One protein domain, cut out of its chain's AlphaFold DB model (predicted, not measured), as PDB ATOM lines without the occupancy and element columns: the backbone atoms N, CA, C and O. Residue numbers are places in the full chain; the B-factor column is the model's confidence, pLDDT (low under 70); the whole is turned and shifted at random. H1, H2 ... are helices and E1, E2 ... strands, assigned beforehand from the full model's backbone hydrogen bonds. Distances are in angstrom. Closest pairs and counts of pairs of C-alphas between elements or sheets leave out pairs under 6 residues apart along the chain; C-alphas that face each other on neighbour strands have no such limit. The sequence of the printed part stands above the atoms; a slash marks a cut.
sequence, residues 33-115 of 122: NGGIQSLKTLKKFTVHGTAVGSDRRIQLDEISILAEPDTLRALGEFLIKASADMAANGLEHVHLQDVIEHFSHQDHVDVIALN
ATOM      1  N   ASN A  33     177.186 114.747 225.874       51.97
ATOM      2  CA  ASN A  33     177.805 115.925 226.490       51.97
ATOM      3  C   ASN A  33     177.941 117.126 225.535       51.97
ATOM      4  O   ASN A  33     178.670 118.067 225.837       51.97
ATOM      5  N   GLY A  34     177.248 117.129 224.394       48.41
ATOM      6  CA  GLY A  34     176.937 118.382 223.710       48.41
ATOM      7  C   GLY A  34     175.746 119.000 224.423       48.41
ATOM      8  O   GLY A  34     174.632 118.530 224.225       48.41
ATOM      9  N   GLY A  35     175.974 119.972 225.310       41.03
ATOM     10  CA  GLY A  35     174.899 120.637 226.042       41.03
ATOM     11  C   GLY A  35     173.879 121.215 225.066       41.03
ATOM     12  O   GLY A  35     174.097 122.290 224.514       41.03
ATOM     13  N   ILE A  36     172.774 120.499 224.843       59.09
ATOM     14  CA  ILE A  36     171.591 121.069 224.213       59.09
ATOM     15  C   ILE A  36     171.175 122.171 225.175       59.09
ATOM     16  O   ILE A  36     170.721 121.886 226.285       59.09
ATOM     17  N   GLN A  37     171.427 123.428 224.804       54.12
ATOM     18  CA  GLN A  37     170.884 124.550 225.551       54.12
ATOM     19  C   GLN A  37     169.388 124.293 225.674       54.12
ATOM     20  O   GLN A  37     168.703 124.156 224.660       54.12
ATOM     21  N   SER A  38     168.904 124.156 226.909       57.59
ATOM     22  CA  SER A  38     167.476 124.002 227.146       57.59
ATOM     23  C   SER A  38     166.784 125.165 226.455       57.59
ATOM     24  O   SER A  38     167.055 126.328 226.768       57.59
ATOM     25  N   LEU A  39     165.894 124.857 225.514       63.81
ATOM     26  CA  LEU A  39     164.986 125.861 224.990       63.81
ATOM     27  C   LEU A  39     164.234 126.474 226.178       63.81
ATOM     28  O   LEU A  39     163.968 125.805 227.184       63.81
ATOM     29  N   LYS A  40     163.931 127.770 226.084       72.50
ATOM     30  CA  LYS A  40     163.068 128.438 227.062       72.50
ATOM     31  C   LYS A  40     161.761 127.653 227.186       72.50
ATOM     32  O   LYS A  40     161.289 127.084 226.203       72.50
ATOM     33  N   THR A  41     161.159 127.670 228.373       82.50
ATOM     34  CA  THR A  41     159.837 127.080 228.601       82.50
ATOM     35  C   THR A  41     158.857 127.558 227.530       82.50
ATOM     36  O   THR A  41     158.664 128.765 227.349       82.50
ATOM     37  N   LEU A  42     158.253 126.614 226.807       84.31
ATOM     38  CA  LEU A  42     157.272 126.919 225.773       84.31
ATOM     39  C   LEU A  42     155.995 127.478 226.411       84.31
ATOM     40  O   LEU A  42     155.518 126.981 227.433       84.31
ATOM     41  N   LYS A  43     155.419 128.513 225.793       88.31
ATOM     42  CA  LYS A  43     154.056 128.953 226.120       88.31
ATOM     43  C   LYS A  43     153.059 127.894 225.644       88.31
ATOM     44  O   LYS A  43     153.343 127.159 224.703       88.31
ATOM     45  N   LYS A  44     151.873 127.845 226.261       88.88
ATOM     46  CA  LYS A  44     150.779 126.968 225.815       88.88
ATOM     47  C   LYS A  44     150.457 127.234 224.339       88.88
ATOM     48  O   LYS A  44     150.238 128.384 223.961       88.88
ATOM     49  N   PHE A  45     150.370 126.170 223.550       91.69
ATOM     50  CA  PHE A  45     149.949 126.186 222.151       91.69
ATOM     51  C   PHE A  45     148.997 125.015 221.881       91.69
ATOM     52  O   PHE A  45     148.869 124.113 222.710       91.69
ATOM     53  N   THR A  46     148.299 125.055 220.749       92.56
ATOM     54  CA  THR A  46     147.513 123.936 220.217       92.56
ATOM     55  C   THR A  46     147.950 123.680 218.786       92.56
ATOM     56  O   THR A  46     148.439 124.589 218.112       92.56
ATOM     57  N   VAL A  47     147.768 122.451 218.320       92.06
ATOM     58  CA  VAL A  47     147.970 122.096 216.920       92.06
ATOM     59  C   VAL A  47     146.641 121.622 216.363       92.06
ATOM     60  O   VAL A  47     145.882 120.930 217.042       92.06
ATOM     61  N   HIS A  48     146.337 122.036 215.141       91.94
ATOM     62  CA  HIS A  48     145.143 121.609 214.431       91.94
ATOM     63  C   HIS A  48     145.555 121.070 213.066       91.94
ATOM     64  O   HIS A  48     146.383 121.673 212.390       91.94
ATOM     65  N   GLY A  49     144.974 119.941 212.681       89.94
ATOM     66  CA  GLY A  49     145.098 119.364 211.351       89.94
ATOM     67  C   GLY A  49     143.779 119.451 210.597       89.94
ATOM     68  O   GLY A  49     142.706 119.556 211.193       89.94
ATOM     69  N   THR A  50     143.866 119.361 209.278       89.31
ATOM     70  CA  THR A  50     142.713 119.197 208.396       89.31
ATOM     71  C   THR A  50     142.880 117.867 207.678       89.31
ATOM     72  O   THR A  50     143.944 117.594 207.124       89.31
ATOM     73  N   ALA A  51     141.860 117.010 207.730       86.06
ATOM     74  CA  ALA A  51     141.923 115.722 207.045       86.06
ATOM     75  C   ALA A  51     141.942 115.919 205.518       86.06
ATOM     76  O   ALA A  51     141.279 116.813 204.995       86.06
ATOM     77  N   VAL A  52     142.677 115.064 204.800       82.50
ATOM     78  CA  VAL A  52     142.738 115.099 203.330       82.50
ATOM     79  C   VAL A  52     141.328 114.964 202.746       82.50
ATOM     80  O   VAL A  52     140.580 114.065 203.126       82.50
ATOM     81  N   GLY A  53     140.966 115.866 201.830       84.38
ATOM     82  CA  GLY A  53     139.640 115.886 201.200       84.38
ATOM     83  C   GLY A  53     138.508 116.397 202.100       84.38
ATOM     84  O   GLY A  53     137.341 116.200 201.775       84.38
ATOM     85  N   SER A  54     138.833 117.034 203.225       84.38
ATOM     86  CA  SER A  54     137.876 117.590 204.181       84.38
ATOM     87  C   SER A  54     138.255 119.029 204.533       84.38
ATOM     88  O   SER A  54     139.424 119.386 204.534       84.38
ATOM     89  N   ASP A  55     137.272 119.854 204.878       85.44
ATOM     90  CA  ASP A  55     137.451 121.194 205.455       85.44
ATOM     91  C   ASP A  55     137.382 121.182 206.997       85.44
ATOM     92  O   ASP A  55     137.713 122.161 207.672       85.44
ATOM     93  N   ARG A  56     136.985 120.044 207.578       85.44
ATOM     94  CA  ARG A  56     136.917 119.843 209.024       85.44
ATOM     95  C   ARG A  56     138.298 119.918 209.677       85.44
ATOM     96  O   ARG A  56     139.156 119.060 209.458       85.44
ATOM     97  N   ARG A  57     138.447 120.890 210.577       85.62
ATOM     98  CA  ARG A  57     139.595 121.019 211.485       85.62
ATOM     99  C   ARG A  57     139.478 120.056 212.667       85.62
ATOM    100  O   ARG A  57     138.413 119.924 213.272       85.62
ATOM    101  N   ILE A  58     140.590 119.425 213.022       89.94
ATOM    102  CA  ILE A  58     140.731 118.471 214.127       89.94
ATOM    103  C   ILE A  58     141.870 118.964 215.019       89.94
ATOM    104  O   ILE A  58     142.952 119.258 214.522       89.94
ATOM    105  N   GLN A  59     141.639 119.090 216.326       91.44
ATOM    106  CA  GLN A  59     142.719 119.374 217.274       91.44
ATOM    107  C   GLN A  59     143.577 118.117 217.460       91.44
ATOM    108  O   GLN A  59     143.034 117.026 217.620       91.44
ATOM    109  N   LEU A  60     144.896 118.278 217.425       90.44
ATOM    110  CA  LEU A  60     145.870 117.196 217.531       90.44
ATOM    111  C   LEU A  60     146.612 117.290 218.868       90.44
ATOM    112  O   LEU A  60     147.016 118.384 219.271       90.44
ATOM    113  N   ASP A  61     146.827 116.146 219.514       91.38
ATOM    114  CA  ASP A  61     147.694 116.038 220.696       91.38
ATOM    115  C   ASP A  61     149.170 115.834 220.309       91.38
ATOM    116  O   ASP A  61     150.068 116.189 221.069       91.38
ATOM    117  N   GLU A  62     149.427 115.307 219.106       91.25
ATOM    118  CA  GLU A  62     150.762 115.037 218.569       91.25
ATOM    119  C   GLU A  62     150.805 115.288 217.052       91.25
ATOM    120  O   GLU A  62     149.817 115.082 216.344       91.25
ATOM    121  N   ILE A  63     151.978 115.701 216.553       91.69
ATOM    122  CA  ILE A  63     152.329 115.640 215.131       91.69
ATOM    123  C   ILE A  63     153.549 114.739 214.934       91.69
ATOM    124  O   ILE A  63     154.548 114.868 215.638       91.69
ATOM    125  N   SER A  64     153.476 113.859 213.938       93.62
ATOM    126  CA  SER A  64     154.604 113.062 213.453       93.62
ATOM    127  C   SER A  64     154.949 113.517 212.036       93.62
ATOM    128  O   SER A  64     154.085 113.496 211.161       93.62
ATOM    129  N   ILE A  65     156.196 113.943 211.808       93.44
ATOM    130  CA  ILE A  65     156.685 114.399 210.497       93.44
ATOM    131  C   ILE A  65     157.709 113.387 209.987       93.44
ATOM    132  O   ILE A  65     158.773 113.223 210.583       93.44
ATOM    133  N   LEU A  66     157.389 112.720 208.878       95.56
ATOM    134  CA  LEU A  66     158.304 111.829 208.170       95.56
ATOM    135  C   LEU A  66     158.895 112.580 206.977       95.56
ATOM    136  O   LEU A  66     158.192 112.832 206.003       95.56
ATOM    137  N   ALA A  67     160.169 112.953 207.069       94.56
ATOM    138  CA  ALA A  67     160.860 113.703 206.026       94.56
ATOM    139  C   ALA A  67     162.381 113.505 206.100       94.56
ATOM    140  O   ALA A  67     162.912 113.040 207.114       94.56
ATOM    141  N   GLU A  68     163.080 113.892 205.033       97.38
ATOM    142  CA  GLU A  68     164.542 113.958 205.021       97.38
ATOM    143  C   GLU A  68     165.065 115.092 205.933       97.38
ATOM    144  O   GLU A  68     164.353 116.071 206.196       97.38
ATOM    145  N   PRO A  69     166.305 114.996 206.457       97.56
ATOM    146  CA  PRO A  69     166.842 115.988 207.394       97.56
ATOM    147  C   PRO A  69     166.892 117.427 206.860       97.56
ATOM    148  O   PRO A  69     166.735 118.379 207.625       97.56
ATOM    149  N   ASP A  70     167.127 117.605 205.565       95.75
ATOM    150  CA  ASP A  70     167.135 118.912 204.908       95.75
ATOM    151  C   ASP A  70     165.731 119.528 204.828       95.75
ATOM    152  O   ASP A  70     165.573 120.715 205.114       95.75
ATOM    153  N   THR A  71     164.710 118.712 204.573       94.88
ATOM    154  CA  THR A  71     163.299 119.105 204.626       94.88
ATOM    155  C   THR A  71     162.910 119.534 206.042       94.88
ATOM    156  O   THR A  71     162.289 120.580 206.231       94.88
ATOM    157  N   LEU A  72     163.336 118.786 207.068       96.38
ATOM    158  CA  LEU A  72     163.110 119.169 208.468       96.38
ATOM    159  C   LEU A  72     163.791 120.500 208.820       96.38
ATOM    160  O   LEU A  72     163.227 121.306 209.563       96.38
ATOM    161  N   ARG A  73     164.983 120.761 208.273       95.69
ATOM    162  CA  ARG A  73     165.668 122.048 208.444       95.69
ATOM    163  C   ARG A  73     164.894 123.191 207.788       95.69
ATOM    164  O   ARG A  73     164.688 124.203 208.452       95.69
ATOM    165  N   ALA A  74     164.420 123.015 206.556       94.25
ATOM    166  CA  ALA A  74     163.612 124.019 205.865       94.25
ATOM    167  C   ALA A  74     162.312 124.339 206.630       94.25
ATOM    168  O   ALA A  74     161.946 125.504 206.780       94.25
ATOM    169  N   LEU A  75     161.660 123.326 207.213       95.75
ATOM    170  CA  LEU A  75     160.504 123.525 208.097       95.75
ATOM    171  C   LEU A  75     160.863 124.326 209.361       95.75
ATOM    172  O   LEU A  75     160.100 125.192 209.790       95.75
ATOM    173  N   GLY A  76     162.029 124.069 209.956       95.44
ATOM    174  CA  GLY A  76     162.532 124.858 211.082       95.44
ATOM    175  C   GLY A  76     162.797 126.320 210.708       95.44
ATOM    176  O   GLY A  76     162.385 127.228 211.431       95.44
ATOM    177  N   GLU A  77     163.438 126.555 209.562       95.56
ATOM    178  CA  GLU A  77     163.704 127.894 209.018       95.56
ATOM    179  C   GLU A  77     162.402 128.657 208.734       95.56
ATOM    180  O   GLU A  77     162.283 129.829 209.103       95.56
ATOM    181  N   PHE A  78     161.390 127.976 208.188       96.06
ATOM    182  CA  PHE A  78     160.042 128.515 208.028       96.06
ATOM    183  C   PHE A  78     159.456 129.012 209.356       96.06
ATOM    184  O   PHE A  78     159.023 130.161 209.435       96.06
ATOM    185  N   LEU A  79     159.467 128.192 210.414       96.31
ATOM    186  CA  LEU A  79     158.894 128.576 211.710       96.31
ATOM    187  C   LEU A  79     159.617 129.779 212.334       96.31
ATOM    188  O   LEU A  79     158.973 130.652 212.923       96.31
ATOM    189  N   ILE A  80     160.942 129.853 212.177       95.69
ATOM    190  CA  ILE A  80     161.743 131.001 212.625       95.69
ATOM    191  C   ILE A  80     161.322 132.262 211.865       95.69
ATOM    192  O   ILE A  80     161.050 133.293 212.487       95.69
ATOM    193  N   LYS A  81     161.228 132.178 210.533       94.88
ATOM    194  CA  LYS A  81     160.826 133.305 209.688       94.88
ATOM    195  C   LYS A  81     159.402 133.761 210.004       94.88
ATOM    196  O   LYS A  81     159.190 134.945 210.247       94.88
ATOM    197  N   ALA A  82     158.448 132.835 210.073       96.06
ATOM    198  CA  ALA A  82     157.055 133.131 210.386       96.06
ATOM    199  C   ALA A  82     156.924 133.838 211.743       96.06
ATOM    200  O   ALA A  82     156.225 134.844 211.851       96.06
ATOM    201  N   SER A  83     157.654 133.377 212.767       95.44
ATOM    202  CA  SER A  83     157.688 134.050 214.069       95.44
ATOM    203  C   SER A  83     158.213 135.486 213.974       95.44
ATOM    204  O   SER A  83     157.698 136.360 214.675       95.44
ATOM    205  N   ALA A  84     159.243 135.733 213.161       95.69
ATOM    206  CA  ALA A  84     159.798 137.070 212.970       95.69
ATOM    207  C   ALA A  84     158.812 137.986 212.229       95.69
ATOM    208  O   ALA A  84     158.547 139.097 212.689       95.69
ATOM    209  N   ASP A  85     158.208 137.499 211.143       94.75
ATOM    210  CA  ASP A  85     157.236 138.251 210.347       94.75
ATOM    211  C   ASP A  85     155.981 138.597 211.165       94.75
ATOM    212  O   ASP A  85     155.493 139.725 211.112       94.75
ATOM    213  N   MET A  86     155.477 137.657 211.971       96.12
ATOM    214  CA  MET A  86     154.348 137.889 212.879       96.12
ATOM    215  C   MET A  86     154.652 138.962 213.922       96.12
ATOM    216  O   MET A  86     153.797 139.799 214.208       96.12
ATOM    217  N   ALA A  87     155.856 138.940 214.498       94.50
ATOM    218  CA  ALA A  87     156.261 139.914 215.506       94.50
ATOM    219  C   ALA A  87     156.462 141.313 214.910       94.50
ATOM    220  O   ALA A  87     156.094 142.300 215.543       94.50
ATOM    221  N   ALA A  88     157.033 141.397 213.706       95.50
ATOM    222  CA  ALA A  88     157.320 142.664 213.043       95.50
ATOM    223  C   ALA A  88     156.072 143.305 212.418       95.50
ATOM    224  O   ALA A  88     155.885 144.514 212.523       95.50
ATOM    225  N   ASN A  89     155.216 142.496 211.788       94.81
ATOM    226  CA  ASN A  89     154.140 142.986 210.923       94.81
ATOM    227  C   ASN A  89     152.734 142.722 211.481       94.81
ATOM    228  O   ASN A  89     151.749 143.114 210.863       94.81
ATOM    229  N   GLY A  90     152.615 142.042 212.627       92.56
ATOM    230  CA  GLY A  90     151.318 141.730 213.231       92.56
ATOM    231  C   GLY A  90     150.477 140.741 212.419       92.56
ATOM    232  O   GLY A  90     149.253 140.770 212.516       92.56
ATOM    233  N   LEU A  91     151.114 139.876 211.618       93.81
ATOM    234  CA  LEU A  91     150.405 138.890 210.797       93.81
ATOM    235  C   LEU A  91     149.615 137.913 211.672       93.81
ATOM    236  O   LEU A  91     150.119 137.426 212.688       93.81
ATOM    237  N   GLU A  92     148.389 137.599 211.252       94.56
ATOM    238  CA  GLU A  92     147.549 136.591 211.906       94.56
ATOM    239  C   GLU A  92     148.068 135.176 211.666       94.56
ATOM    240  O   GLU A  92     148.005 134.331 212.557       94.56
ATOM    241  N   HIS A  93     148.572 134.910 210.465       95.12
ATOM    242  CA  HIS A  93     149.075 133.610 210.062       95.12
ATOM    243  C   HIS A  93     150.091 133.747 208.924       95.12
ATOM    244  O   HIS A  93     150.137 134.773 208.248       95.12
ATOM    245  N   VAL A  94     150.916 132.719 208.743       95.81
ATOM    246  CA  VAL A  94     151.856 132.592 207.622       95.81
ATOM    247  C   VAL A  94     151.784 131.154 207.126       95.81
ATOM    248  O   VAL A  94     151.887 130.230 207.938       95.81
ATOM    249  N   HIS A  95     151.598 130.965 205.821       96.31
ATOM    250  CA  HIS A  95     151.586 129.646 205.197       96.31
ATOM    251  C   HIS A  95     152.970 129.269 204.669       96.31
ATOM    252  O   HIS A  95     153.703 130.129 204.184       96.31
ATOM    253  N   LEU A  96     153.309 127.981 204.718       95.69
ATOM    254  CA  LEU A  96     154.542 127.451 204.139       95.69
ATOM    255  C   LEU A  96     154.539 127.595 202.612       95.69
ATOM    256  O   LEU A  96     155.563 127.951 202.029       95.69
ATOM    257  N   GLN A  97     153.389 127.360 201.973       94.31
ATOM    258  CA  GLN A  97     153.242 127.472 200.517       94.31
ATOM    259  C   GLN A  97     153.571 128.867 199.961       94.31
ATOM    260  O   GLN A  97     153.935 128.979 198.795       94.31
ATOM    261  N   ASP A  98     153.482 129.916 200.786       91.06
ATOM    262  CA  ASP A  98     153.740 131.297 200.361       91.06
ATOM    263  C   ASP A  98     155.236 131.654 200.385       91.06
ATOM    264  O   ASP A  98     155.639 132.692 199.860       91.06
ATOM    265  N   VAL A  99     156.066 130.832 201.034       87.25
ATOM    266  CA  VAL A  99     157.478 131.143 201.315       87.25
ATOM    267  C   VAL A  99     158.468 130.148 200.733       87.25
ATOM    268  O   VAL A  99     159.643 130.498 200.626       87.25
ATOM    269  N   ILE A 100     158.038 128.944 200.349       86.62
ATOM    270  CA  ILE A 100     158.919 127.992 199.665       86.62
ATOM    271  C   ILE A 100     158.738 128.065 198.151       86.62
ATOM    272  O   ILE A 100     157.628 128.190 197.636       86.62
ATOM    273  N   GLU A 101     159.845 127.953 197.423       87.44
ATOM    274  CA  GLU A 101     159.809 127.853 195.967       87.44
ATOM    275  C   GLU A 101     159.228 126.497 195.540       87.44
ATOM    276  O   GLU A 101     159.463 125.472 196.179       87.44
ATOM    277  N   HIS A 102     158.476 126.488 194.436       90.00
ATOM    278  CA  HIS A 102     157.939 125.269 193.814       90.00
ATOM    279  C   HIS A 102     157.058 124.395 194.729       90.00
ATOM    280  O   HIS A 102     157.089 123.168 194.644       90.00
ATOM    281  N   PHE A 103     156.236 125.008 195.587       91.94
ATOM    282  CA  PHE A 103     155.251 124.267 196.378       91.94
ATOM    283  C   PHE A 103     154.299 123.446 195.476       91.94
ATOM    284  O   PHE A 103     153.700 123.980 194.544       91.94
ATOM    285  N   SER A 104     154.128 122.154 195.778       91.75
ATOM    286  CA  SER A 104     153.205 121.239 195.097       91.75
ATOM    287  C   SER A 104     152.152 120.747 196.085       91.75
ATOM    288  O   SER A 104     152.485 120.080 197.058       91.75
ATOM    289  N   HIS A 105     150.869 121.006 195.822       88.94
ATOM    290  CA  HIS A 105     149.775 120.459 196.642       88.94
ATOM    291  C   HIS A 105     149.647 118.930 196.551       88.94
ATOM    292  O   HIS A 105     148.927 118.329 197.346       88.94
ATOM    293  N   GLN A 106     150.294 118.309 195.562       90.69
ATOM    294  CA  GLN A 106     150.314 116.859 195.408       90.69
ATOM    295  C   GLN A 106     151.391 116.212 196.286       90.69
ATOM    296  O   GLN A 106     151.163 115.129 196.821       90.69
ATOM    297  N   ASP A 107     152.534 116.883 196.447       89.81
ATOM    298  CA  ASP A 107     153.724 116.301 197.078       89.81
ATOM    299  C   ASP A 107     154.007 116.880 198.469       89.81
ATOM    300  O   ASP A 107     154.708 116.261 199.269       89.81
ATOM    301  N   HIS A 108     153.465 118.060 198.782       92.12
ATOM    302  CA  HIS A 108     153.746 118.785 200.016       92.12
ATOM    303  C   HIS A 108     152.496 118.988 200.869       92.12
ATOM    304  O   HIS A 108     151.372 119.141 200.389       92.12
ATOM    305  N   VAL A 109     152.730 119.055 202.178       90.75
ATOM    306  CA  VAL A 109     151.742 119.475 203.170       90.75
ATOM    307  C   VAL A 109     151.977 120.950 203.471       90.75
ATOM    308  O   VAL A 109     153.098 121.340 203.796       90.75
ATOM    309  N   ASP A 110     150.928 121.768 203.390       92.62
ATOM    310  CA  ASP A 110     151.022 123.163 203.813       92.62
ATOM    311  C   ASP A 110     151.015 123.248 205.345       92.62
ATOM    312  O   ASP A 110     150.116 122.730 206.016       92.62
ATOM    313  N   VAL A 111     152.041 123.889 205.903       94.75
ATOM    314  CA  VAL A 111     152.173 124.127 207.342       94.75
ATOM    315  C   VAL A 111     151.847 125.584 207.606       94.75
ATOM    316  O   VAL A 111     152.491 126.482 207.075       94.75
ATOM    317  N   ILE A 112     150.859 125.821 208.464       95.00
ATOM    318  CA  ILE A 112     150.363 127.166 208.747       95.00
ATOM    319  C   ILE A 112     150.758 127.541 210.169       95.00
ATOM    320  O   ILE A 112     150.286 126.946 211.141       95.00
ATOM    321  N   ALA A 113     151.610 128.552 210.305       95.94
ATOM    322  CA  ALA A 113     151.890 129.154 211.597       95.94
ATOM    323  C   ALA A 113     150.755 130.131 211.940       95.94
ATOM    324  O   ALA A 113     150.422 130.998 211.135       95.94
ATOM    325  N   LEU A 114     150.180 130.019 213.141       95.25
ATOM    326  CA  LEU A 114     149.077 130.864 213.616       95.25
ATOM    327  C   LEU A 114     149.525 131.752 214.784       95.25
ATOM    328  O   LEU A 114     150.064 131.271 215.783       95.25
ATOM    329  N   ASN A 115     149.251 133.051 214.698       94.88
ATOM    330  CA  ASN A 115     149.637 134.026 215.707       94.88
ATOM    331  C   ASN A 115     148.582 134.147 216.810       94.88
ATOM    332  O   ASN A 115     147.621 134.916 216.719       94.88
TER     333      ASN A 115
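AT A GLANCE: This is residues 33 to 115 of the 122 residues of an uncharacterized protein of Pseudomonas sp. H1F10D (UniProt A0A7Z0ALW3). A small hairpin, E1 and E2, stands beside a smaller one, E3 and E4, on which the long helix H1 packs with residues 78 to 86; residues 33 to 44 stick out as a tail. The 83 printed residues have strands and helix in the order E1, E2, H1, E3, E4; both sheets are antiparallel, the class is mixed, and under half of the residues are in named elements. The whole is only just loose, close to compact: radius of gyration of the C-alphas 14.5 A, spans 44 by 31 by 29 A.

IN THESE COORDINATES: Find C-alpha 47 at (147.970, 122.096, 216.920), where E1, residues 47 to 50, begins; E2 is residues 57 to 60. H1, residues 69 to 89, runs 30.0 A. E3 is residues 93 to 95; E4, residues 112 to 114, ends at (149.077, 130.864, 213.616).

HOW THE PARTS SIT: Within hydrogen-bond range are N 49 and O 58 of hairpin E1 and E2, 2.8 A, and N 113 and O 94 of hairpin E3 and E4, 2.9 A. E1 and E4 are near each other; E1 and H1 are apart. The closest C-alphas of H1 and E3 are Ala 82 and Val 94, 5.9 A. In H1 every O i to N i+4 pair is within range.

THE WHOLE: The printed part has no cut; E3 to E4 is a long link. Residues 33 to 39 have pLDDT under 70.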